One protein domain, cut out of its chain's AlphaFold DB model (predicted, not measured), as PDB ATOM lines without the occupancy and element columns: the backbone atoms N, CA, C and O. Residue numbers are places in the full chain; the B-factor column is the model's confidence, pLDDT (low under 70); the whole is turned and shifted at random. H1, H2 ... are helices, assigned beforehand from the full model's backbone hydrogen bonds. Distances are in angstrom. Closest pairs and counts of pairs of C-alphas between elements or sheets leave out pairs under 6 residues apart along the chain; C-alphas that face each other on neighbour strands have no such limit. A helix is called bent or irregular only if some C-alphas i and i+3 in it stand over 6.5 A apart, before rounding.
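This is residues 349 to 513 of the 514 residues of an uncharacterized protein of Thermoplasmata archaeon HGW-Thermoplasmata-1 (UniProt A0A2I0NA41). What is the main picture? Four long helical pieces lie side by side in a row, H1, H4b, H5a and H2, with the hairpin of H4b and H5a in the middle and H1 and H2 on its two sides. At one end of this row H4a and H5a meet near their ends as a corner, at Ala 454 and Gly 495, H5b turns off from H5a, and short H3 follows H2 after a tight link, while residues 432 to 437 and 507 to 513 stick out. What is it made of, and how large is it? The printed part has 165 residues with five named helices, H1 to H5 along the chain, and no named strand: the class is all helix. It is loose, with a radius of gyration of the C-alphas of 19.3 A, and spans 60 by 38 by 27 A.

Where is the longest helix? H5, residues 477 to 511, was assigned as one helix by its hydrogen bonds but is bent, with C-alphas 497 and 500 7.6 A apart. Its arms are H5a, residues 477 to 497, 31.3 A long from C-alpha (144.910, 150.746, 109.679), and H5b, residues 500 to 511, ending at (145.647, 110.145, 128.346). Is another helix bent? H4, residues 439 to 472, also one helix by its hydrogen bonds, has C-alphas 457 and 460 6.9 A apart; its arms are H4a, residues 439 to 457, 27.5 A, and H4b, residues 460 to 472, 18.5 A. What remains? H1, residues 353 to 374, is 31.5 A long and begins at (153.435, 121.435, 114.522); H2, residues 382 to 415, is 48.0 A; H3 is residues 419 to 424. H2 is irregular, with C-alphas 387 and 390 7.1 A apart and a kink of 35 degrees near residue 390, and H5a is irregular, with C-alphas 478 and 481 7.6 A apart.

What does H5a touch? It touches H2 at a shallow tilt of 16 degrees, the same way, the closest C-alphas being those of Ala 392 and Gly 481, 4.4 A apart. With H4b it forms a hairpin at 34 degrees, only just shallow, closest at Ser 463 and Gly 487, C-alphas 4.4 A apart. H4a, with residues 451 to 455 alone, touches it at a steep tilt of 64 degrees, closest at Ala 454 and Gly 495, C-alphas 4.8 A apart. Where is H1? It touches H4b at 22 degrees, a shallow tilt, closest at Ala 364 and Pro 461, C-alphas 5.2 A apart, and is apart from H2. What of H3 and H5b? H3 only just touches H2, with 3 pairs of C-alphas within 8 A, closest at Asp 408 and Ile 419, 6.6 A; H5b touches H4a, closest at Pro 450 and Ile 502, C-alphas 6.0 A apart. Are the helix backbones complete? In H3 and H4b every O i to N i+4 pair is within hydrogen-bond range; the others have 17 of 18 in H1, 28 of 30 in H2, 14 of 15 in H4a, 13 of 17 in H5a and 7 of 8 in H5b.

How far does it reach? The C-alphas farthest apart, those of Lys 378 and Ser 433, are 60.3 A apart. Is anything missing or long? The printed part has no cut, and the link from H3 to H4, residues 425 to 438, is long. Where is confidence low? The model's pLDDT is under 70 at 38 residues, among them 349 to 354, 425 to 442 and 506 to 513.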
ATOM      1  N   ASN A 349     156.175 113.287 110.946       42.53
ATOM      2  CA  ASN A 349     156.852 112.318 111.820       42.53
ATOM      3  C   ASN A 349     156.881 112.809 113.275       42.53
ATOM      4  O   ASN A 349     157.655 113.708 113.606       42.53
ATOM      5  N   LYS A 350     155.981 112.261 114.103       46.88
ATOM      6  CA  LYS A 350     155.831 112.538 115.540       46.88
ATOM      7  C   LYS A 350     155.979 114.031 115.900       46.88
ATOM      8  O   LYS A 350     156.918 114.434 116.578       46.88
ATOM      9  N   ILE A 351     155.016 114.845 115.457       50.19
ATOM     10  CA  ILE A 351     154.801 116.258 115.835       50.19
ATOM     11  C   ILE A 351     155.926 117.227 115.391       50.19
ATOM     12  O   ILE A 351     156.809 117.581 116.173       50.19
ATOM     13  N   PRO A 352     155.801 117.855 114.203       49.91
ATOM     14  CA  PRO A 352     156.438 119.135 113.925       49.91
ATOM     15  C   PRO A 352     155.403 120.243 113.654       49.91
ATOM     16  O   PRO A 352     155.691 121.176 112.910       49.91
ATOM     17  N   LEU A 353     154.237 120.216 114.316       57.59
ATOM     18  CA  LEU A 353     153.435 121.435 114.522       57.59
ATOM     19  C   LEU A 353     154.267 122.626 115.059       57.59
ATOM     20  O   LEU A 353     153.952 123.760 114.695       57.59
ATOM     21  N   PRO A 354     155.378 122.441 115.815       59.91
ATOM     22  CA  PRO A 354     156.237 123.568 116.148       59.91
ATOM     23  C   PRO A 354     157.016 124.148 114.961       59.91
ATOM     24  O   PRO A 354     157.087 125.360 114.865       59.91
ATOM     25  N   GLN A 355     157.616 123.385 114.043       71.75
ATOM     26  CA  GLN A 355     158.650 123.983 113.173       71.75
ATOM     27  C   GLN A 355     158.095 124.926 112.097       71.75
ATOM     28  O   GLN A 355     158.600 126.039 111.936       71.75
ATOM     29  N   THR A 356     157.039 124.525 111.388       75.94
ATOM     30  CA  THR A 356     156.385 125.376 110.380       75.94
ATOM     31  C   THR A 356     155.693 126.570 111.026       75.94
ATOM     32  O   THR A 356     155.838 127.690 110.534       75.94
ATOM     33  N   SER A 357     155.016 126.370 112.164       84.00
ATOM     34  CA  SER A 357     154.411 127.471 112.922       84.00
ATOM     35  C   SER A 357     155.470 128.436 113.470       84.00
ATOM     36  O   SER A 357     155.362 129.640 113.249       84.00
ATOM     37  N   ILE A 358     156.547 127.942 114.094       85.56
ATOM     38  CA  ILE A 358     157.674 128.758 114.588       85.56
ATOM     39  C   ILE A 358     158.317 129.535 113.437       85.56
ATOM     40  O   ILE A 358     158.614 130.722 113.591       85.56
ATOM     41  N   GLY A 359     158.518 128.898 112.281       86.50
ATOM     42  CA  GLY A 359     159.037 129.553 111.083       86.50
ATOM     43  C   GLY A 359     158.128 130.693 110.623       86.50
ATOM     44  O   GLY A 359     158.588 131.821 110.443       86.50
ATOM     45  N   LEU A 360     156.823 130.433 110.517       88.75
ATOM     46  CA  LEU A 360     155.829 131.430 110.122       88.75
ATOM     47  C   LEU A 360     155.742 132.590 111.127       88.75
ATOM     48  O   LEU A 360     155.702 133.754 110.728       88.75
ATOM     49  N   TRP A 361     155.791 132.295 112.423       94.62
ATOM     50  CA  TRP A 361     155.856 133.292 113.490       94.62
ATOM     51  C   TRP A 361     157.131 134.127 113.433       94.62
ATOM     52  O   TRP A 361     157.073 135.347 113.578       94.62
ATOM     53  N   SER A 362     158.276 133.504 113.162       93.19
ATOM     54  CA  SER A 362     159.550 134.205 112.986       93.19
ATOM     55  C   SER A 362     159.482 135.177 111.807       93.19
ATOM     56  O   SER A 362     159.898 136.332 111.927       93.19
ATOM     57  N   VAL A 363     158.876 134.754 110.691       91.56
ATOM     58  CA  VAL A 363     158.610 135.622 109.533       91.56
ATOM     59  C   VAL A 363     157.643 136.747 109.901       91.56
ATOM     60  O   VAL A 363     157.892 137.896 109.540       91.56
ATOM     61  N   ALA A 364     156.578 136.464 110.652       93.12
ATOM     62  CA  ALA A 364     155.610 137.469 111.082       93.12
ATOM     63  C   ALA A 364     156.231 138.528 112.004       93.12
ATOM     64  O   ALA A 364     156.031 139.724 111.789       93.12
ATOM     65  N   ILE A 365     157.042 138.113 112.981       93.38
ATOM     66  CA  ILE A 365     157.793 139.018 113.861       93.38
ATOM     67  C   ILE A 365     158.784 139.846 113.036       93.38
ATOM     68  O   ILE A 365     158.852 141.066 113.198       93.38
ATOM     69  N   GLY A 366     159.512 139.217 112.109       92.06
ATOM     70  CA  GLY A 366     160.429 139.907 111.203       92.06
ATOM     71  C   GLY A 366     159.724 140.957 110.339       92.06
ATOM     72  O   GLY A 366     160.164 142.107 110.280       92.06
ATOM     73  N   ALA A 367     158.592 140.598 109.729       88.94
ATOM     74  CA  ALA A 367     157.756 141.500 108.939       88.94
ATOM     75  C   ALA A 367     157.229 142.666 109.785       88.94
ATOM     76  O   ALA A 367     157.285 143.818 109.347       88.94
ATOM     77  N   PHE A 368     156.799 142.385 111.016       89.62
ATOM     78  CA  PHE A 368     156.339 143.392 111.962       89.62
ATOM     79  C   PHE A 368     157.441 144.387 112.322       89.62
ATOM     80  O   PHE A 368     157.239 145.600 112.206       89.62
ATOM     81  N   VAL A 369     158.622 143.899 112.708       89.81
ATOM     82  CA  VAL A 369     159.778 144.745 113.038       89.81
ATOM     83  C   VAL A 369     160.187 145.578 111.823       89.81
ATOM     84  O   VAL A 369     160.343 146.796 111.936       89.81
ATOM     85  N   LEU A 370     160.286 144.959 110.642       86.88
ATOM     86  CA  LEU A 370     160.669 145.636 109.405       86.88
ATOM     87  C   LEU A 370     159.665 146.731 109.027       86.88
ATOM     88  O   LEU A 370     160.061 147.860 108.733       86.88
ATOM     89  N   ALA A 371     158.363 146.442 109.089       84.06
ATOM     90  CA  ALA A 371     157.318 147.428 108.850       84.06
ATOM     91  C   ALA A 371     157.386 148.570 109.864       84.06
ATOM     92  O   ALA A 371     157.287 149.739 109.490       84.06
ATOM     93  N   HIS A 372     157.609 148.272 111.144       82.94
ATOM     94  CA  HIS A 372     157.677 149.299 112.178       82.94
ATOM     95  C   HIS A 372     158.894 150.220 112.021       82.94
ATOM     96  O   HIS A 372     158.794 151.428 112.255       82.94
ATOM     97  N   VAL A 373     160.035 149.673 111.598       85.00
ATOM     98  CA  VAL A 373     161.269 150.433 111.375       85.00
ATOM     99  C   VAL A 373     161.196 151.237 110.073       85.00
ATOM    100  O   VAL A 373     161.458 152.441 110.090       85.00
ATOM    101  N   LEU A 374     160.793 150.615 108.958       81.19
ATOM    102  CA  LEU A 374     160.830 151.222 107.620       81.19
ATOM    103  C   LEU A 374     159.640 152.143 107.309       81.19
ATOM    104  O   LEU A 374     159.752 153.039 106.468       81.19
ATOM    105  N   VAL A 375     158.486 151.947 107.954       71.62
ATOM    106  CA  VAL A 375     157.273 152.747 107.692       71.62
ATOM    107  C   VAL A 375     157.201 153.994 108.591       71.62
ATOM    108  O   VAL A 375     156.256 154.780 108.471       71.62
ATOM    109  N   LYS A 376     158.217 154.255 109.439       58.75
ATOM    110  CA  LYS A 376     158.307 155.470 110.272       58.75
ATOM    111  C   LYS A 376     157.951 156.722 109.449       58.75
ATOM    112  O   LYS A 376     158.694 157.157 108.575       58.75
ATOM    113  N   LYS A 377     156.802 157.322 109.782       55.00
ATOM    114  CA  LYS A 377     156.348 158.658 109.348       55.00
ATOM    115  C   LYS A 377     155.960 158.844 107.868       55.00
ATOM    116  O   LYS A 377     155.898 159.985 107.410       55.00
ATOM    117  N   LYS A 378     155.608 157.801 107.101       57.28
ATOM    118  CA  LYS A 378     154.965 158.030 105.785       57.28
ATOM    119  C   LYS A 378     153.518 158.514 105.981       57.28
ATOM    120  O   LYS A 378     152.728 157.841 106.639       57.28
ATOM    121  N   LYS A 379     153.157 159.676 105.409       60.84
ATOM    122  CA  LYS A 379     151.773 160.195 105.411       60.84
ATOM    123  C   LYS A 379     150.848 159.144 104.784       60.84
ATOM    124  O   LYS A 379     150.925 158.880 103.585       60.84
ATOM    125  N   LEU A 380     150.007 158.519 105.607       65.25
ATOM    126  CA  LEU A 380     148.979 157.589 105.148       65.25
ATOM    127  C   LEU A 380     147.958 158.352 104.302       65.25
ATOM    128  O   LEU A 380     147.569 159.468 104.647       65.25
ATOM    129  N   ASN A 381     147.495 157.744 103.210       70.06
ATOM    130  CA  ASN A 381     146.419 158.331 102.422       70.06
ATOM    131  C   ASN A 381     145.091 158.109 103.167       70.06
ATOM    132  O   ASN A 381     144.468 157.047 103.077       70.06
ATOM    133  N   VAL A 382     144.698 159.106 103.965       72.25
ATOM    134  CA  VAL A 382     143.521 159.054 104.845       72.25
ATOM    135  C   VAL A 382     142.248 158.780 104.046       72.25
ATOM    136  O   VAL A 382     141.429 157.964 104.477       72.25
ATOM    137  N   GLU A 383     142.118 159.391 102.868       76.00
ATOM    138  CA  GLU A 383     140.943 159.263 102.010       76.00
ATOM    139  C   GLU A 383     140.825 157.856 101.413       76.00
ATOM    140  O   GLU A 383     139.786 157.206 101.562       76.00
ATOM    141  N   ARG A 384     141.921 157.325 100.850       72.94
ATOM    142  CA  ARG A 384     141.970 155.946 100.336       72.94
ATOM    143  C   ARG A 384     141.693 154.926 101.444       72.94
ATOM    144  O   ARG A 384     140.958 153.969 101.227       72.94
ATOM    145  N   SER A 385     142.198 155.165 102.658       70.75
ATOM    146  CA  SER A 385     141.927 154.283 103.804       70.75
ATOM    147  C   SER A 385     140.463 154.319 104.260       70.75
ATOM    148  O   SER A 385     139.943 153.309 104.724       70.75
ATOM    149  N   LYS A 386     139.774 155.465 104.145       79.25
ATOM    150  CA  LYS A 386     138.365 155.592 104.546       79.25
ATOM    151  C   LYS A 386     137.456 154.840 103.572       79.25
ATOM    152  O   LYS A 386     136.556 154.148 104.036       79.25
ATOM    153  N   LYS A 387     137.742 154.924 102.267       82.88
ATOM    154  CA  LYS A 387     137.016 154.188 101.216       82.88
ATOM    155  C   LYS A 387     137.213 152.669 101.329       82.88
ATOM    156  O   LYS A 387     136.263 151.926 101.140       82.88
ATOM    157  N   ALA A 388     138.403 152.214 101.729       81.12
ATOM    158  CA  ALA A 388     138.707 150.786 101.876       81.12
ATOM    159  C   ALA A 388     138.138 150.123 103.149       81.12
ATOM    160  O   ALA A 388     138.166 148.901 103.249       81.12
ATOM    161  N   ARG A 389     137.627 150.891 104.126       85.56
ATOM    162  CA  ARG A 389     137.200 150.349 105.430       85.56
ATOM    163  C   ARG A 389     136.051 149.350 105.316       85.56
ATOM    164  O   ARG A 389     136.156 148.248 105.837       85.56
ATOM    165  N   TRP A 390     134.949 149.764 104.695       90.12
ATOM    166  CA  TRP A 390     133.737 148.947 104.611       90.12
ATOM    167  C   TRP A 390     133.938 147.686 103.766       90.12
ATOM    168  O   TRP A 390     133.599 146.619 104.266       90.12
ATOM    169  N   PRO A 391     134.578 147.755 102.579       90.62
ATOM    170  CA  PRO A 391     134.919 146.551 101.828       90.62
ATOM    171  C   PRO A 391     135.826 145.594 102.607       90.62
ATOM    172  O   PRO A 391     135.611 144.392 102.562       90.62
ATOM    173  N   ALA A 392     136.807 146.106 103.363       90.06
ATOM    174  CA  ALA A 392     137.695 145.257 104.158       90.06
ATOM    175  C   ALA A 392     136.964 144.548 105.309       90.06
ATOM    176  O   ALA A 392     137.258 143.391 105.587       90.06
ATOM    177  N   ILE A 393     136.029 145.232 105.979       92.00
ATOM    178  CA  ILE A 393     135.190 144.621 107.021       92.00
ATOM    179  C   ILE A 393     134.261 143.573 106.405       92.00
ATOM    180  O   ILE A 393     134.168 142.476 106.939       92.00
ATOM    181  N   GLY A 394     133.611 143.897 105.282       93.19
ATOM    182  CA  GLY A 394     132.741 142.958 104.574       93.19
ATOM    183  C   GLY A 394     133.490 141.706 104.128       93.19
ATOM    184  O   GLY A 394     133.013 140.605 104.365       93.19
ATOM    185  N   LEU A 395     134.695 141.869 103.571       94.44
ATOM    186  CA  LEU A 395     135.555 140.750 103.188       94.44
ATOM    187  C   LEU A 395     135.877 139.851 104.385       94.44
ATOM    188  O   LEU A 395     135.661 138.654 104.285       94.44
ATOM    189  N   HIS A 396     136.338 140.423 105.503       93.94
ATOM    190  CA  HIS A 396     136.636 139.639 106.706       93.94
ATOM    191  C   HIS A 396     135.407 138.904 107.237       93.94
ATOM    192  O   HIS A 396     135.505 137.747 107.606       93.94
ATOM    193  N   LEU A 397     134.242 139.555 107.265       95.69
ATOM    194  CA  LEU A 397     133.027 138.905 107.746       95.69
ATOM    195  C   LEU A 397     132.649 137.713 106.860       95.69
ATOM    196  O   LEU A 397     132.326 136.650 107.377       95.69
ATOM    197  N   VAL A 398     132.733 137.873 105.536       96.38
ATOM    198  CA  VAL A 398     132.461 136.790 104.582       96.38
ATOM    199  C   VAL A 398     133.470 135.653 104.739       96.38
ATOM    200  O   VAL A 398     133.063 134.496 104.771       96.38
ATOM    201  N   THR A 399     134.766 135.950 104.883       96.00
ATOM    202  CA  THR A 399     135.787 134.907 105.076       96.00
ATOM    203  C   THR A 399     135.703 134.242 106.440       96.00
ATOM    204  O   THR A 399     135.934 133.046 106.516       96.00
ATOM    205  N   ALA A 400     135.331 134.965 107.497       95.00
ATOM    206  CA  ALA A 400     135.153 134.403 108.831       95.00
ATOM    207  C   ALA A 400     133.942 133.462 108.887       95.00
ATOM    208  O   ALA A 400     134.041 132.368 109.432       95.00
ATOM    209  N   VAL A 401     132.814 133.848 108.277       95.25
ATOM    210  CA  VAL A 401     131.648 132.958 108.145       95.25
ATOM    211  C   VAL A 401     131.998 131.748 107.279       95.25
ATOM    212  O   VAL A 401     131.696 130.623 107.663       95.25
ATOM    213  N   GLY A 402     132.681 131.965 106.151       95.56
ATOM    214  CA  GLY A 402     133.151 130.880 105.289       95.56
ATOM    215  C   GLY A 402     134.092 129.915 106.013       95.56
ATOM    216  O   GLY A 402     133.920 128.711 105.889       95.56
ATOM    217  N   LEU A 403     135.029 130.431 106.815       95.19
ATOM    218  CA  LEU A 403     135.921 129.631 107.656       95.19
ATOM    219  C   LEU A 403     135.121 128.750 108.615       95.19
ATOM    220  O   LEU A 403     135.380 127.559 108.658       95.19
ATOM    221  N   LEU A 404     134.156 129.305 109.353       92.25
ATOM    222  CA  LEU A 404     133.369 128.526 110.314       92.25
ATOM    223  C   LEU A 404     132.570 127.407 109.636       92.25
ATOM    224  O   LEU A 404     132.572 126.286 110.127       92.25
ATOM    225  N   VAL A 405     131.931 127.701 108.501       93.25
ATOM    226  CA  VAL A 405     131.136 126.715 107.752       93.25
ATOM    227  C   VAL A 405     132.021 125.614 107.174       93.25
ATOM    228  O   VAL A 405     131.722 124.436 107.330       93.25
ATOM    229  N   LEU A 406     133.119 125.983 106.512       93.75
ATOM    230  CA  LEU A 406     134.018 125.002 105.910       93.75
ATOM    231  C   LEU A 406     134.753 124.176 106.972       93.75
ATOM    232  O   LEU A 406     134.966 122.987 106.773       93.75
ATOM    233  N   TRP A 407     135.111 124.786 108.103       93.44
ATOM    234  CA  TRP A 407     135.720 124.082 109.227       93.44
ATOM    235  C   TRP A 407     134.773 123.051 109.837       93.44
ATOM    236  O   TRP A 407     135.182 121.922 110.080       93.44
ATOM    237  N   ASP A 408     133.510 123.424 110.054       89.75
ATOM    238  CA  ASP A 408     132.492 122.505 110.559       89.75
ATOM    239  C   ASP A 408     132.275 121.322 109.605       89.75
ATOM    240  O   ASP A 408     132.196 120.187 110.061       89.75
ATOM    241  N   PHE A 409     132.277 121.547 108.284       87.62
ATOM    242  CA  PHE A 409     132.211 120.452 107.311       87.62
ATOM    243  C   PHE A 409     133.439 119.544 107.333       87.62
ATOM    244  O   PHE A 409     133.287 118.331 107.230       87.62
ATOM    245  N   GLU A 410     134.638 120.103 107.485       87.25
ATOM    246  CA  GLU A 410     135.865 119.309 107.574       87.25
ATOM    247  C   GLU A 410     135.850 118.421 108.829       87.25
ATOM    248  O   GLU A 410     136.104 117.221 108.762       87.25
ATOM    249  N   VAL A 411     135.473 118.993 109.976       83.75
ATOM    250  CA  VAL A 411     135.318 118.244 111.228       83.75
ATOM    251  C   VAL A 411     134.203 117.203 111.104       83.75
ATOM    252  O   VAL A 411     134.406 116.060 111.505       83.75
ATOM    253  N   ALA A 412     133.062 117.534 110.500       80.69
ATOM    254  CA  ALA A 412     132.003 116.562 110.231       80.69
ATOM    255  C   ALA A 412     132.465 115.447 109.276       80.69
ATOM    256  O   ALA A 412     132.038 114.301 109.406       80.69
ATOM    257  N   GLY A 413     133.389 115.743 108.359       77.81
ATOM    258  CA  GLY A 413     134.078 114.743 107.547       77.81
ATOM    259  C   GLY A 413     134.807 113.713 108.409       77.81
ATOM    260  O   GLY A 413     134.661 112.516 108.171       77.81
ATOM    261  N   PHE A 414     135.486 114.153 109.471       77.00
ATOM    262  CA  PHE A 414     136.199 113.280 110.412       77.00
ATOM    263  C   PHE A 414     135.296 112.587 111.440       77.00
ATOM    264  O   PHE A 414     135.442 111.389 111.665       77.00
ATOM    265  N   PHE A 415     134.307 113.281 112.004       74.25
ATOM    266  CA  PHE A 415     133.537 112.807 113.168       74.25
ATOM    267  C   PHE A 415     132.040 112.577 112.919       74.25
ATOM    268  O   PHE A 415     131.314 112.161 113.809       74.25
ATOM    269  N   GLY A 416     131.542 112.869 111.720       71.69
ATOM    270  CA  GLY A 416     130.168 112.565 111.302       71.69
ATOM    271  C   GLY A 416     129.105 113.457 111.899       71.69
ATOM    272  O   GLY A 416     127.927 113.287 111.594       71.69
ATOM    273  N   THR A 417     129.521 114.427 112.703       71.31
ATOM    274  CA  THR A 417     128.654 115.384 113.366       71.31
ATOM    275  C   THR A 417     129.085 116.803 113.017       71.31
ATOM    276  O   THR A 417     130.264 117.159 113.037       71.31
ATOM    277  N   SER A 418     128.095 117.618 112.664       76.88
ATOM    278  CA  SER A 418     128.248 119.040 112.364       76.88
ATOM    279  C   SER A 418     127.507 119.842 113.428       76.88
ATOM    280  O   SER A 418     126.340 119.564 113.722       76.88
ATOM    281  N   ILE A 419     128.155 120.873 113.976       78.50
ATOM    282  CA  ILE A 419     127.527 121.831 114.891       78.50
ATOM    283  C   ILE A 419     126.363 122.527 114.189       78.50
ATOM    284  O   ILE A 419     125.341 122.783 114.823       78.50
ATOM    285  N   LEU A 420     126.484 122.836 112.893       80.50
ATOM    286  CA  LEU A 420     125.410 123.470 112.126       80.50
ATOM    287  C   LEU A 420     124.199 122.542 111.984       80.50
ATOM    288  O   LEU A 420     123.065 122.988 112.175       80.50
ATOM    289  N   THR A 421     124.429 121.255 111.721       74.06
ATOM    290  CA  THR A 421     123.359 120.253 111.672       74.06
ATOM    291  C   THR A 421     122.692 120.106 113.039       74.06
ATOM    292  O   THR A 421     121.466 120.206 113.122       74.06
ATOM    293  N   MET A 422     123.471 119.994 114.123       70.00
ATOM    294  CA  MET A 422     122.950 119.957 115.501       70.00
ATOM    295  C   MET A 422     122.159 121.226 115.860       70.00
ATOM    296  O   MET A 422     121.118 121.156 116.512       70.00
ATOM    297  N   ALA A 423     122.609 122.395 115.391       73.44
ATOM    298  CA  ALA A 423     121.914 123.665 115.583       73.44
ATOM    299  C   ALA A 423     120.547 123.685 114.902       73.44
ATOM    300  O   ALA A 423     119.565 124.149 115.482       73.44
ATOM    301  N   SER A 424     120.498 123.205 113.660       74.25
ATOM    302  CA  SER A 424     119.303 123.252 112.820       74.25
ATOM    303  C   SER A 424     118.214 122.272 113.261       74.25
ATOM    304  O   SER A 424     117.032 122.569 113.113       74.25
ATOM    305  N   THR A 425     118.611 121.146 113.856       66.94
ATOM    306  CA  THR A 425     117.719 120.076 114.330       66.94
ATOM    307  C   THR A 425     117.213 120.295 115.758       66.94
ATOM    308  O   THR A 425     116.420 119.506 116.259       66.94
ATOM    309  N   GLY A 426     117.627 121.377 116.426       60.59
ATOM    310  CA  GLY A 426     117.236 121.645 117.812       60.59
ATOM    311  C   GLY A 426     117.993 120.803 118.847       60.59
ATOM    312  O   GLY A 426     117.634 120.834 120.023       60.59
ATOM    313  N   GLY A 427     119.076 120.125 118.449       56.25
ATOM    314  CA  GLY A 427     119.918 119.270 119.300       56.25
ATOM    315  C   GLY A 427     120.687 119.991 120.419       56.25
ATOM    316  O   GLY A 427     121.439 119.363 121.154       56.25
ATOM    317  N   PHE A 428     120.494 121.304 120.586       56.78
ATOM    318  CA  PHE A 428     120.987 122.077 121.734       56.78
ATOM    319  C   PHE A 428     120.021 122.108 122.923       56.78
ATOM    320  O   PHE A 428     120.201 122.928 123.828       56.78
ATOM    321  N   ALA A 429     118.983 121.268 122.935       51.31
ATOM    322  CA  ALA A 429     118.147 121.105 124.117       51.31
ATOM    323  C   ALA A 429     119.043 120.727 125.308       51.31
ATOM    324  O   ALA A 429     119.614 119.642 125.354       51.31
ATOM    325  N   LEU A 430     119.231 121.670 126.238       46.03
ATOM    326  CA  LEU A 430     120.033 121.477 127.442       46.03
ATOM    327  C   LEU A 430     119.409 120.331 128.252       46.03
ATOM    328  O   LEU A 430     118.273 120.496 128.709       46.03
ATOM    329  N   PRO A 431     120.120 119.209 128.476       45.34
ATOM    330  CA  PRO A 431     119.692 118.245 129.474       45.34
ATOM    331  C   PRO A 431     119.617 118.968 130.821       45.34
ATOM    332  O   PRO A 431     120.506 119.740 131.187       45.34
ATOM    333  N   SER A 432     118.527 118.766 131.550       44.31
ATOM    334  CA  SER A 432     118.257 119.425 132.831       44.31
ATOM    335  C   SER A 432     119.183 118.965 133.969       44.31
ATOM    336  O   SER A 432     119.139 119.540 135.059       44.31
ATOM    337  N   SER A 433     120.045 117.971 133.736       41.09
ATOM    338  CA  SER A 433     121.016 117.465 134.701       41.09
ATOM    339  C   SER A 433     122.420 118.016 134.420       41.09
ATOM    340  O   SER A 433     123.048 117.749 133.405       41.09
ATOM    341  N   LEU A 434     122.946 118.777 135.382       35.47
ATOM    342  CA  LEU A 434     124.291 119.370 135.358       35.47
ATOM    343  C   LEU A 434     125.439 118.335 135.451       35.47
ATOM    344  O   LEU A 434     126.601 118.730 135.471       35.47
ATOM    345  N   ILE A 435     125.112 117.048 135.609       36.81
ATOM    346  CA  ILE A 435     126.038 115.981 136.028       36.81
ATOM    347  C   ILE A 435     126.318 114.979 134.894       36.81
ATOM    348  O   ILE A 435     127.383 114.379 134.887       36.81
ATOM    349  N   GLY A 436     125.446 114.873 133.885       45.44
ATOM    350  CA  GLY A 436     125.797 114.236 132.613       45.44
ATOM    351  C   GLY A 436     126.394 115.305 131.707       45.44
ATOM    352  O   GLY A 436     125.671 116.195 131.262       45.44
ATOM    353  N   ALA A 437     127.713 115.302 131.511       44.94
ATOM    354  CA  ALA A 437     128.390 116.287 130.674       44.94
ATOM    355  C   ALA A 437     127.696 116.353 129.310       44.94
ATOM    356  O   ALA A 437     127.632 115.366 128.589       44.94
ATOM    357  N   ALA A 438     127.110 117.504 128.985       57.12
ATOM    358  CA  ALA A 438     126.234 117.580 127.835       57.12
ATOM    359  C   ALA A 438     127.032 117.258 126.550       57.12
ATOM    360  O   ALA A 438     127.991 117.979 126.261       57.12
ATOM    361  N   PRO A 439     126.657 116.218 125.779       56.28
ATOM    362  CA  PRO A 439     127.384 115.725 124.599       56.28
ATOM    363  C   PRO A 439     127.842 116.822 123.629       56.28
ATOM    364  O   PRO A 439     128.944 116.791 123.080       56.28
ATOM    365  N   TRP A 440     127.028 117.870 123.485       64.38
ATOM    366  CA  TRP A 440     127.322 119.031 122.652       64.38
ATOM    367  C   TRP A 440     128.567 119.810 123.097       64.38
ATOM    368  O   TRP A 440     129.249 120.389 122.257       64.38
ATOM    369  N   ALA A 441     128.893 119.852 124.391       68.12
ATOM    370  CA  ALA A 441     130.047 120.589 124.898       68.12
ATOM    371  C   ALA A 441     131.359 119.947 124.437       68.12
ATOM    372  O   ALA A 441     132.302 120.666 124.100       68.12
ATOM    373  N   VAL A 442     131.396 118.614 124.362       67.88
ATOM    374  CA  VAL A 442     132.559 117.879 123.857       67.88
ATOM    375  C   VAL A 442     132.699 118.069 122.351       67.88
ATOM    376  O   VAL A 442     133.784 118.416 121.888       67.88
ATOM    377  N   VAL A 443     131.596 117.978 121.599       70.25
ATOM    378  CA  VAL A 443     131.581 118.270 120.153       70.25
ATOM    379  C   VAL A 443     132.086 119.694 119.890       70.25
ATOM    380  O   VAL A 443     133.007 119.895 119.100       70.25
ATOM    381  N   ILE A 444     131.565 120.694 120.613       76.75
ATOM    382  CA  ILE A 444     132.033 122.082 120.501       76.75
ATOM    383  C   ILE A 444     133.517 122.195 120.856       76.75
ATOM    384  O   ILE A 444     134.245 122.896 120.156       76.75
ATOM    385  N   ALA A 445     133.987 121.534 121.914       77.75
ATOM    386  CA  ALA A 445     135.394 121.579 122.300       77.75
ATOM    387  C   ALA A 445     136.299 120.990 121.206       77.75
ATOM    388  O   ALA A 445     137.275 121.632 120.815       77.75
ATOM    389  N   ILE A 446     135.936 119.830 120.657       75.88
ATOM    390  CA  ILE A 446     136.673 119.142 119.589       75.88
ATOM    391  C   ILE A 446     136.671 119.946 118.288       75.88
ATOM    392  O   ILE A 446     137.642 119.887 117.543       75.88
ATOM    393  N   GLN A 447     135.652 120.765 118.026       84.94
ATOM    394  CA  GLN A 447     135.654 121.665 116.869       84.94
ATOM    395  C   GLN A 447     136.437 122.959 117.109       84.94
ATOM    396  O   GLN A 447     137.291 123.359 116.310       84.94
ATOM    397  N   MET A 448     136.134 123.641 118.213       87.62
ATOM    398  CA  MET A 448     136.609 124.997 118.478       87.62
ATOM    399  C   MET A 448     138.062 125.022 118.938       87.62
ATOM    400  O   MET A 448     138.767 125.995 118.667       87.62
ATOM    401  N   MET A 449     138.532 123.978 119.624       86.94
ATOM    402  CA  MET A 449     139.902 123.928 120.126       86.94
ATOM    403  C   MET A 449     140.922 123.774 118.986       86.94
ATOM    404  O   MET A 449     141.834 124.608 118.920       86.94
ATOM    405  N   PRO A 450     140.760 122.840 118.024       88.25
ATOM    406  CA  PRO A 450     141.594 122.798 116.828       88.25
ATOM    407  C   PRO A 450     141.502 124.070 115.986       88.25
ATOM    408  O   PRO A 450     142.539 124.579 115.561       88.25
ATOM    409  N   LEU A 451     140.308 124.657 115.829       92.50
ATOM    410  CA  LEU A 451     140.140 125.929 115.117       92.50
ATOM    411  C   LEU A 451     140.944 127.059 115.773       92.50
ATOM    412  O   LEU A 451     141.629 127.830 115.094       92.50
ATOM    413  N   ALA A 452     140.868 127.169 117.100       92.12
ATOM    414  CA  ALA A 452     141.584 128.182 117.861       92.12
ATOM    415  C   ALA A 452     143.103 127.980 117.766       92.12
ATOM    416  O   ALA A 452     143.837 128.937 117.508       92.12
ATOM    417  N   LEU A 453     143.575 126.739 117.915       89.75
ATOM    418  CA  LEU A 453     144.995 126.403 117.804       89.75
ATOM    419  C   LEU A 453     145.526 126.662 116.393       89.75
ATOM    420  O   LEU A 453     146.552 127.326 116.257       89.75
ATOM    421  N   ALA A 454     144.806 126.256 115.347       90.62
ATOM    422  CA  ALA A 454     145.149 126.562 113.960       90.62
ATOM    423  C   ALA A 454     145.165 128.077 113.689       90.62
ATOM    424  O   ALA A 454     146.074 128.596 113.032       90.62
ATOM    425  N   SER A 455     144.204 128.812 114.254       93.81
ATOM    426  CA  SER A 455     144.142 130.272 114.141       93.81
ATOM    427  C   SER A 455     145.352 130.945 114.778       93.81
ATOM    428  O   SER A 455     145.905 131.880 114.206       93.81
ATOM    429  N   VAL A 456     145.806 130.478 115.943       93.25
ATOM    430  CA  VAL A 456     147.000 131.020 116.610       93.25
ATOM    431  C   VAL A 456     148.281 130.587 115.895       93.25
ATOM    432  O   VAL A 456     149.187 131.401 115.709       93.25
ATOM    433  N   ALA A 457     148.364 129.326 115.475       90.44
ATOM    434  CA  ALA A 457     149.555 128.749 114.862       90.44
ATOM    435  C   ALA A 457     149.822 129.295 113.453       90.44
ATOM    436  O   ALA A 457     150.989 129.483 113.099       90.44
ATOM    437  N   PHE A 458     148.770 129.567 112.671       92.00
ATOM    438  CA  PHE A 458     148.880 129.902 111.248       92.00
ATOM    439  C   PHE A 458     148.133 131.180 110.854       92.00
ATOM    440  O   PHE A 458     148.720 132.071 110.231       92.00
ATOM    441  N   GLY A 459     146.863 131.317 111.241       94.19
ATOM    442  CA  GLY A 459     146.027 132.445 110.815       94.19
ATOM    443  C   GLY A 459     146.522 133.803 111.315       94.19
ATOM    444  O   GLY A 459     146.621 134.775 110.561       94.19
ATOM    445  N   LEU A 460     146.889 133.885 112.590       94.94
ATOM    446  CA  LEU A 460     147.345 135.110 113.232       94.94
ATOM    447  C   LEU A 460     148.695 135.600 112.683       94.94
ATOM    448  O   LEU A 460     148.759 136.774 112.297       94.94
ATOM    449  N   PRO A 461     149.754 134.772 112.566       94.38
ATOM    450  CA  PRO A 461     150.989 135.229 111.940       94.38
ATOM    451  C   PRO A 461     150.793 135.595 110.456       94.38
ATOM    452  O   PRO A 461     151.320 136.622 110.022       94.38
ATOM    453  N   ALA A 462     149.962 134.868 109.696       94.00
ATOM    454  CA  ALA A 462     149.619 135.246 108.319       94.00
ATOM    455  C   ALA A 462     148.903 136.609 108.245       94.00
ATOM    456  O   ALA A 462     149.249 137.462 107.420       94.00
ATOM    457  N   SER A 463     147.963 136.860 109.160       94.62
ATOM    458  CA  SER A 463     147.271 138.145 109.278       94.62
ATOM    459  C   SER A 463     148.228 139.287 109.615       94.62
ATOM    460  O   SER A 463     148.100 140.379 109.054       94.62
ATOM    461  N   ILE A 464     149.216 139.062 110.488       93.19
ATOM    462  CA  ILE A 464     150.260 140.051 110.798       93.19
ATOM    463  C   ILE A 464     151.057 140.391 109.535       93.19
ATOM    464  O   ILE A 464     151.135 141.569 109.174       93.19
ATOM    465  N   ILE A 465     151.563 139.379 108.821       93.31
ATOM    466  CA  ILE A 465     152.347 139.556 107.589       93.31
ATOM    467  C   ILE A 465     151.546 140.351 106.550       93.31
ATOM    468  O   ILE A 465     152.033 141.354 106.020       93.31
ATOM    469  N   ALA A 466     150.295 139.959 106.301       93.06
ATOM    470  CA  ALA A 466     149.421 140.636 105.348       93.06
ATOM    471  C   ALA A 466     149.133 142.085 105.766       93.06
ATOM    472  O   ALA A 466     149.223 143.013 104.957       93.06
ATOM    473  N   ASN A 467     148.835 142.317 107.047       90.75
ATOM    474  CA  ASN A 467     148.583 143.653 107.576       90.75
ATOM    475  C   ASN A 467     149.802 144.570 107.464       90.75
ATOM    476  O   ASN A 467     149.653 145.763 107.179       90.75
ATOM    477  N   ASP A 468     150.998 144.044 107.694       88.69
ATOM    478  CA  ASP A 468     152.228 144.813 107.583       88.69
ATOM    479  C   ASP A 468     152.610 145.069 106.118       88.69
ATOM    480  O   ASP A 468     152.967 146.201 105.780       88.69
ATOM    481  N   ALA A 469     152.377 144.115 105.211       88.06
ATOM    482  CA  ALA A 469     152.471 144.339 103.766       88.06
ATOM    483  C   ALA A 469     151.519 145.457 103.295       88.06
ATOM    484  O   ALA A 469     151.928 146.386 102.592       88.06
ATOM    485  N   LEU A 470     150.261 145.459 103.749       86.62
ATOM    486  CA  LEU A 470     149.298 146.524 103.433       86.62
ATOM    487  C   LEU A 470     149.770 147.900 103.930       86.62
ATOM    488  O   LEU A 470     149.607 148.909 103.229       86.62
ATOM    489  N   ARG A 471     150.418 147.961 105.101       81.94
ATOM    490  CA  ARG A 471     151.025 149.205 105.608       81.94
ATOM    491  C   ARG A 471     152.160 149.694 104.717       81.94
ATOM    492  O   ARG A 471     152.242 150.904 104.489       81.94
ATOM    493  N   PHE A 472     152.991 148.800 104.179       81.94
ATOM    494  CA  PHE A 472     154.011 149.168 103.192       81.94
ATOM    495  C   PHE A 472     153.395 149.829 101.950       81.94
ATOM    496  O   PHE A 472     153.906 150.854 101.486       81.94
ATOM    497  N   PHE A 473     152.235 149.351 101.489       81.50
ATOM    498  CA  PHE A 473     151.470 149.950 100.385       81.50
ATOM    499  C   PHE A 473     150.670 151.212 100.762       81.50
ATOM    500  O   PHE A 473     149.881 151.719  99.961       81.50
ATOM    501  N   LYS A 474     150.882 151.773 101.963       77.44
ATOM    502  CA  LYS A 474     150.189 152.967 102.488       77.44
ATOM    503  C   LYS A 474     148.669 152.796 102.623       77.44
ATOM    504  O   LYS A 474     147.950 153.793 102.761       77.44
ATOM    505  N   LEU A 475     148.173 151.560 102.625       73.31
ATOM    506  CA  LEU A 475     146.813 151.244 103.038       73.31
ATOM    507  C   LEU A 475     146.815 151.297 104.570       73.31
ATOM    508  O   LEU A 475     147.434 150.486 105.250       73.31
ATOM    509  N   GLY A 476     146.235 152.366 105.124       68.62
ATOM    510  CA  GLY A 476     146.265 152.615 106.568       68.62
ATOM    511  C   GLY A 476     145.556 151.530 107.387       68.62
ATOM    512  O   GLY A 476     144.942 150.615 106.847       68.62
ATOM    513  N   ARG A 477     145.537 151.691 108.721       71.50
ATOM    514  CA  ARG A 477     144.910 150.746 109.679       71.50
ATOM    515  C   ARG A 477     143.448 150.376 109.370       71.50
ATOM    516  O   ARG A 477     142.954 149.391 109.898       71.50
ATOM    517  N   LYS A 478     142.757 151.157 108.537       75.31
ATOM    518  CA  LYS A 478     141.367 150.915 108.130       75.31
ATOM    519  C   LYS A 478     141.200 149.759 107.135       75.31
ATOM    520  O   LYS A 478     140.087 149.276 107.010       75.31
ATOM    521  N   ALA A 479     142.270 149.299 106.478       81.06
ATOM    522  CA  ALA A 479     142.251 148.129 105.593       81.06
ATOM    523  C   ALA A 479     142.583 146.808 106.319       81.06
ATOM    524  O   ALA A 479     142.758 145.786 105.663       81.06
ATOM    525  N   ARG A 480     142.666 146.813 107.661       84.81
ATOM    526  CA  ARG A 480     143.052 145.633 108.457       84.81
ATOM    527  C   ARG A 480     142.164 144.408 108.244       84.81
ATOM    528  O   ARG A 480     142.651 143.296 108.380       84.81
ATOM    529  N   GLY A 481     140.898 144.607 107.868       87.06
ATOM    530  CA  GLY A 481     139.995 143.504 107.533       87.06
ATOM    531  C   GLY A 481     140.530 142.604 106.414       87.06
ATOM    532  O   GLY A 481     140.337 141.403 106.472       87.06
ATOM    533  N   VAL A 482     141.315 143.135 105.466       90.81
ATOM    534  CA  VAL A 482     141.956 142.306 104.430       90.81
ATOM    535  C   VAL A 482     143.016 141.381 105.033       90.81
ATOM    536  O   VAL A 482     143.094 140.221 104.654       90.81
ATOM    537  N   GLY A 483     143.815 141.865 105.988       92.25
ATOM    538  CA  GLY A 483     144.790 141.017 106.675       92.25
ATOM    539  C   GLY A 483     144.121 139.939 107.528       92.25
ATOM    540  O   GLY A 483     144.563 138.799 107.511       92.25
ATOM    541  N   HIS A 484     143.021 140.272 108.215       93.94
ATOM    542  CA  HIS A 484     142.221 139.272 108.930       93.94
ATOM    543  C   HIS A 484     141.633 138.222 107.985       93.94
ATOM    544  O   HIS A 484     141.813 137.045 108.249       93.94
ATOM    545  N   ALA A 485     141.082 138.634 106.841       94.94
ATOM    546  CA  ALA A 485     140.573 137.712 105.830       94.94
ATOM    547  C   ALA A 485     141.642 136.744 105.299       94.94
ATOM    548  O   ALA A 485     141.374 135.562 105.123       94.94
ATOM    549  N   VAL A 486     142.873 137.225 105.078       95.69
ATOM    550  CA  VAL A 486     144.005 136.349 104.728       95.69
ATOM    551  C   VAL A 486     144.300 135.361 105.857       95.69
ATOM    552  O   VAL A 486     144.546 134.192 105.582       95.69
ATOM    553  N   GLY A 487     144.252 135.819 107.110       95.31
ATOM    554  CA  GLY A 487     144.372 134.950 108.278       95.31
ATOM    555  C   GLY A 487     143.311 133.852 108.294       95.31
ATOM    556  O   GLY A 487     143.678 132.692 108.411       95.31
ATOM    557  N   ASP A 488     142.036 134.202 108.095       96.44
ATOM    558  CA  ASP A 488     140.919 133.247 108.071       96.44
ATOM    559  C   ASP A 488     141.119 132.177 106.984       96.44
ATOM    560  O   ASP A 488     140.980 130.982 107.239       96.44
ATOM    561  N   VAL A 489     141.508 132.599 105.774       95.81
ATOM    562  CA  VAL A 489     141.769 131.688 104.648       95.81
ATOM    563  C   VAL A 489     142.932 130.747 104.955       95.81
ATOM    564  O   VAL A 489     142.833 129.560 104.665       95.81
ATOM    565  N   VAL A 490     144.021 131.248 105.545       93.88
ATOM    566  CA  VAL A 490     145.176 130.416 105.923       93.88
ATOM    567  C   VAL A 490     144.829 129.462 107.067       93.88
ATOM    568  O   VAL A 490     145.267 128.314 107.037       93.88
ATOM    569  N   THR A 491     144.029 129.900 108.047       94.62
ATOM    570  CA  THR A 491     143.508 129.018 109.100       94.62
ATOM    571  C   THR A 491     142.766 127.843 108.485       94.62
ATOM    572  O   THR A 491     143.023 126.718 108.883       94.62
ATOM    573  N   TYR A 492     141.894 128.079 107.505       94.19
ATOM    574  CA  TYR A 492     141.187 126.988 106.843       94.19
ATOM    575  C   TYR A 492     142.144 126.092 106.047       94.19
ATOM    576  O   TYR A 492     142.255 124.911 106.340       94.19
ATOM    577  N   THR A 493     142.871 126.651 105.073       90.19
ATOM    578  CA  THR A 493     143.614 125.850 104.085       90.19
ATOM    579  C   THR A 493     144.797 125.090 104.663       90.19
ATOM    580  O   THR A 493     145.123 124.011 104.177       90.19
ATOM    581  N   VAL A 494     145.476 125.666 105.656       87.75
ATOM    582  CA  VAL A 494     146.609 125.020 106.322       87.75
ATOM    583  C   VAL A 494     146.134 124.324 107.585       87.75
ATOM    584  O   VAL A 494     146.540 123.199 107.833       87.75
ATOM    585  N   GLY A 495     145.281 124.970 108.381       86.00
ATOM    586  CA  GLY A 495     144.852 124.433 109.669       86.00
ATOM    587  C   GLY A 495     144.023 123.158 109.576       86.00
ATOM    588  O   GLY A 495     144.172 122.324 110.466       86.00
ATOM    589  N   SER A 496     143.229 122.960 108.514       86.00
ATOM    590  CA  SER A 496     142.470 121.714 108.317       86.00
ATOM    591  C   SER A 496     143.385 120.486 108.260       86.00
ATOM    592  O   SER A 496     143.124 119.480 108.915       86.00
ATOM    593  N   LEU A 497     144.539 120.615 107.596       83.19
ATOM    594  CA  LEU A 497     145.557 119.562 107.498       83.19
ATOM    595  C   LEU A 497     146.164 119.177 108.858       83.19
ATOM    596  O   LEU A 497     146.781 118.123 108.984       83.19
ATOM    597  N   PHE A 498     146.012 120.033 109.872       80.12
ATOM    598  CA  PHE A 498     146.533 119.825 111.220       80.12
ATOM    599  C   PHE A 498     145.452 119.450 112.241       80.12
ATOM    600  O   PHE A 498     145.791 119.344 113.417       80.12
ATOM    601  N   ILE A 499     144.200 119.201 111.835       84.19
ATOM    602  CA  ILE A 499     143.125 118.808 112.764       84.19
ATOM    603  C   ILE A 499     143.520 117.553 113.557       84.19
ATOM    604  O   ILE A 499     143.636 117.637 114.779       84.19
ATOM    605  N   LEU A 500     143.813 116.428 112.889       80.44
ATOM    606  CA  LEU A 500     144.192 115.179 113.572       80.44
ATOM    607  C   LEU A 500     145.480 115.326 114.412       80.44
ATOM    608  O   LEU A 500     145.457 114.964 115.586       80.44
ATOM    609  N   PRO A 501     146.575 115.941 113.914       78.50
ATOM    610  CA  PRO A 501     147.747 116.228 114.744       78.50
ATOM    611  C   PRO A 501     147.471 117.093 115.985       78.50
ATOM    612  O   PRO A 501     148.059 116.858 117.041       78.50
ATOM    613  N   ILE A 502     146.605 118.109 115.879       77.56
ATOM    614  CA  ILE A 502     146.215 118.943 117.024       77.56
ATOM    615  C   ILE A 502     145.405 118.118 118.026       77.56
ATOM    616  O   ILE A 502     145.628 118.237 119.230       77.56
ATOM    617  N   LEU A 503     144.506 117.260 117.549       77.50
ATOM    618  CA  LEU A 503     143.752 116.361 118.415       77.50
ATOM    619  C   LEU A 503     144.664 115.349 119.114       77.50
ATOM    620  O   LEU A 503     144.521 115.167 120.317       77.50
ATOM    621  N   ASN A 504     145.684 114.809 118.440       76.62
ATOM    622  CA  ASN A 504     146.696 113.953 119.074       76.62
ATOM    623  C   ASN A 504     147.463 114.681 120.182       76.62
ATOM    624  O   ASN A 504     147.735 114.107 121.234       76.62
ATOM    625  N   LEU A 505     147.791 115.965 119.993       71.75
ATOM    626  CA  LEU A 505     148.387 116.784 121.053       71.75
ATOM    627  C   LEU A 505     147.456 116.945 122.256       71.75
ATOM    628  O   LEU A 505     147.935 117.027 123.379       71.75
ATOM    629  N   ILE A 506     146.147 117.015 122.039       69.94
ATOM    630  CA  ILE A 506     145.166 117.160 123.118       69.94
ATOM    631  C   ILE A 506     144.980 115.819 123.838       69.94
ATOM    632  O   ILE A 506     145.117 115.767 125.060       69.94
ATOM    633  N   ILE A 507     144.751 114.739 123.089       67.31
ATOM    634  CA  ILE A 507     144.536 113.389 123.624       67.31
ATOM    635  C   ILE A 507     145.773 112.888 124.359       67.31
ATOM    636  O   ILE A 507     145.648 112.465 125.498       67.31
ATOM    637  N   SER A 508     146.978 113.027 123.800       64.75
ATOM    638  CA  SER A 508     148.207 112.604 124.496       64.75
ATOM    639  C   SER A 508     148.420 113.312 125.842       64.75
ATOM    640  O   SER A 508     149.013 112.739 126.753       64.75
ATOM    641  N   GLN A 509     147.930 114.547 126.001       63.84
ATOM    642  CA  GLN A 509     147.990 115.281 127.271       63.84
ATOM    643  C   GLN A 509     146.870 114.896 128.246       63.84
ATOM    644  O   GLN A 509     147.041 115.094 129.449       63.84
ATOM    645  N   LEU A 510     145.740 114.399 127.739       55.66
ATOM    646  CA  LEU A 510     144.634 113.865 128.533       55.66
ATOM    647  C   LEU A 510     144.953 112.445 129.014       55.66
ATOM    648  O   LEU A 510     144.954 112.209 130.216       55.66
ATOM    649  N   VAL A 511     145.318 111.554 128.091       51.16
ATOM    650  CA  VAL A 511     145.647 110.145 128.346       51.16
ATOM    651  C   VAL A 511     146.941 110.012 129.144       51.16
ATOM    652  O   VAL A 511     146.983 109.254 130.094       51.16
ATOM    653  N   GLY A 512     147.979 110.812 128.868       43.38
ATOM    654  CA  GLY A 512     149.228 110.778 129.648       43.38
ATOM    655  C   GLY A 512     149.117 111.301 131.092       43.38
ATOM    656  O   GLY A 512     150.140 111.438 131.766       43.38
ATOM    657  N   ARG A 513     147.913 111.681 131.540       34.19
ATOM    658  CA  ARG A 513     147.603 112.107 132.914       34.19
ATOM    659  C   ARG A 513     146.662 111.153 133.653       34.19
ATOM    660  O   ARG A 513     146.493 111.359 134.858       34.19
TER     661      ARG A 513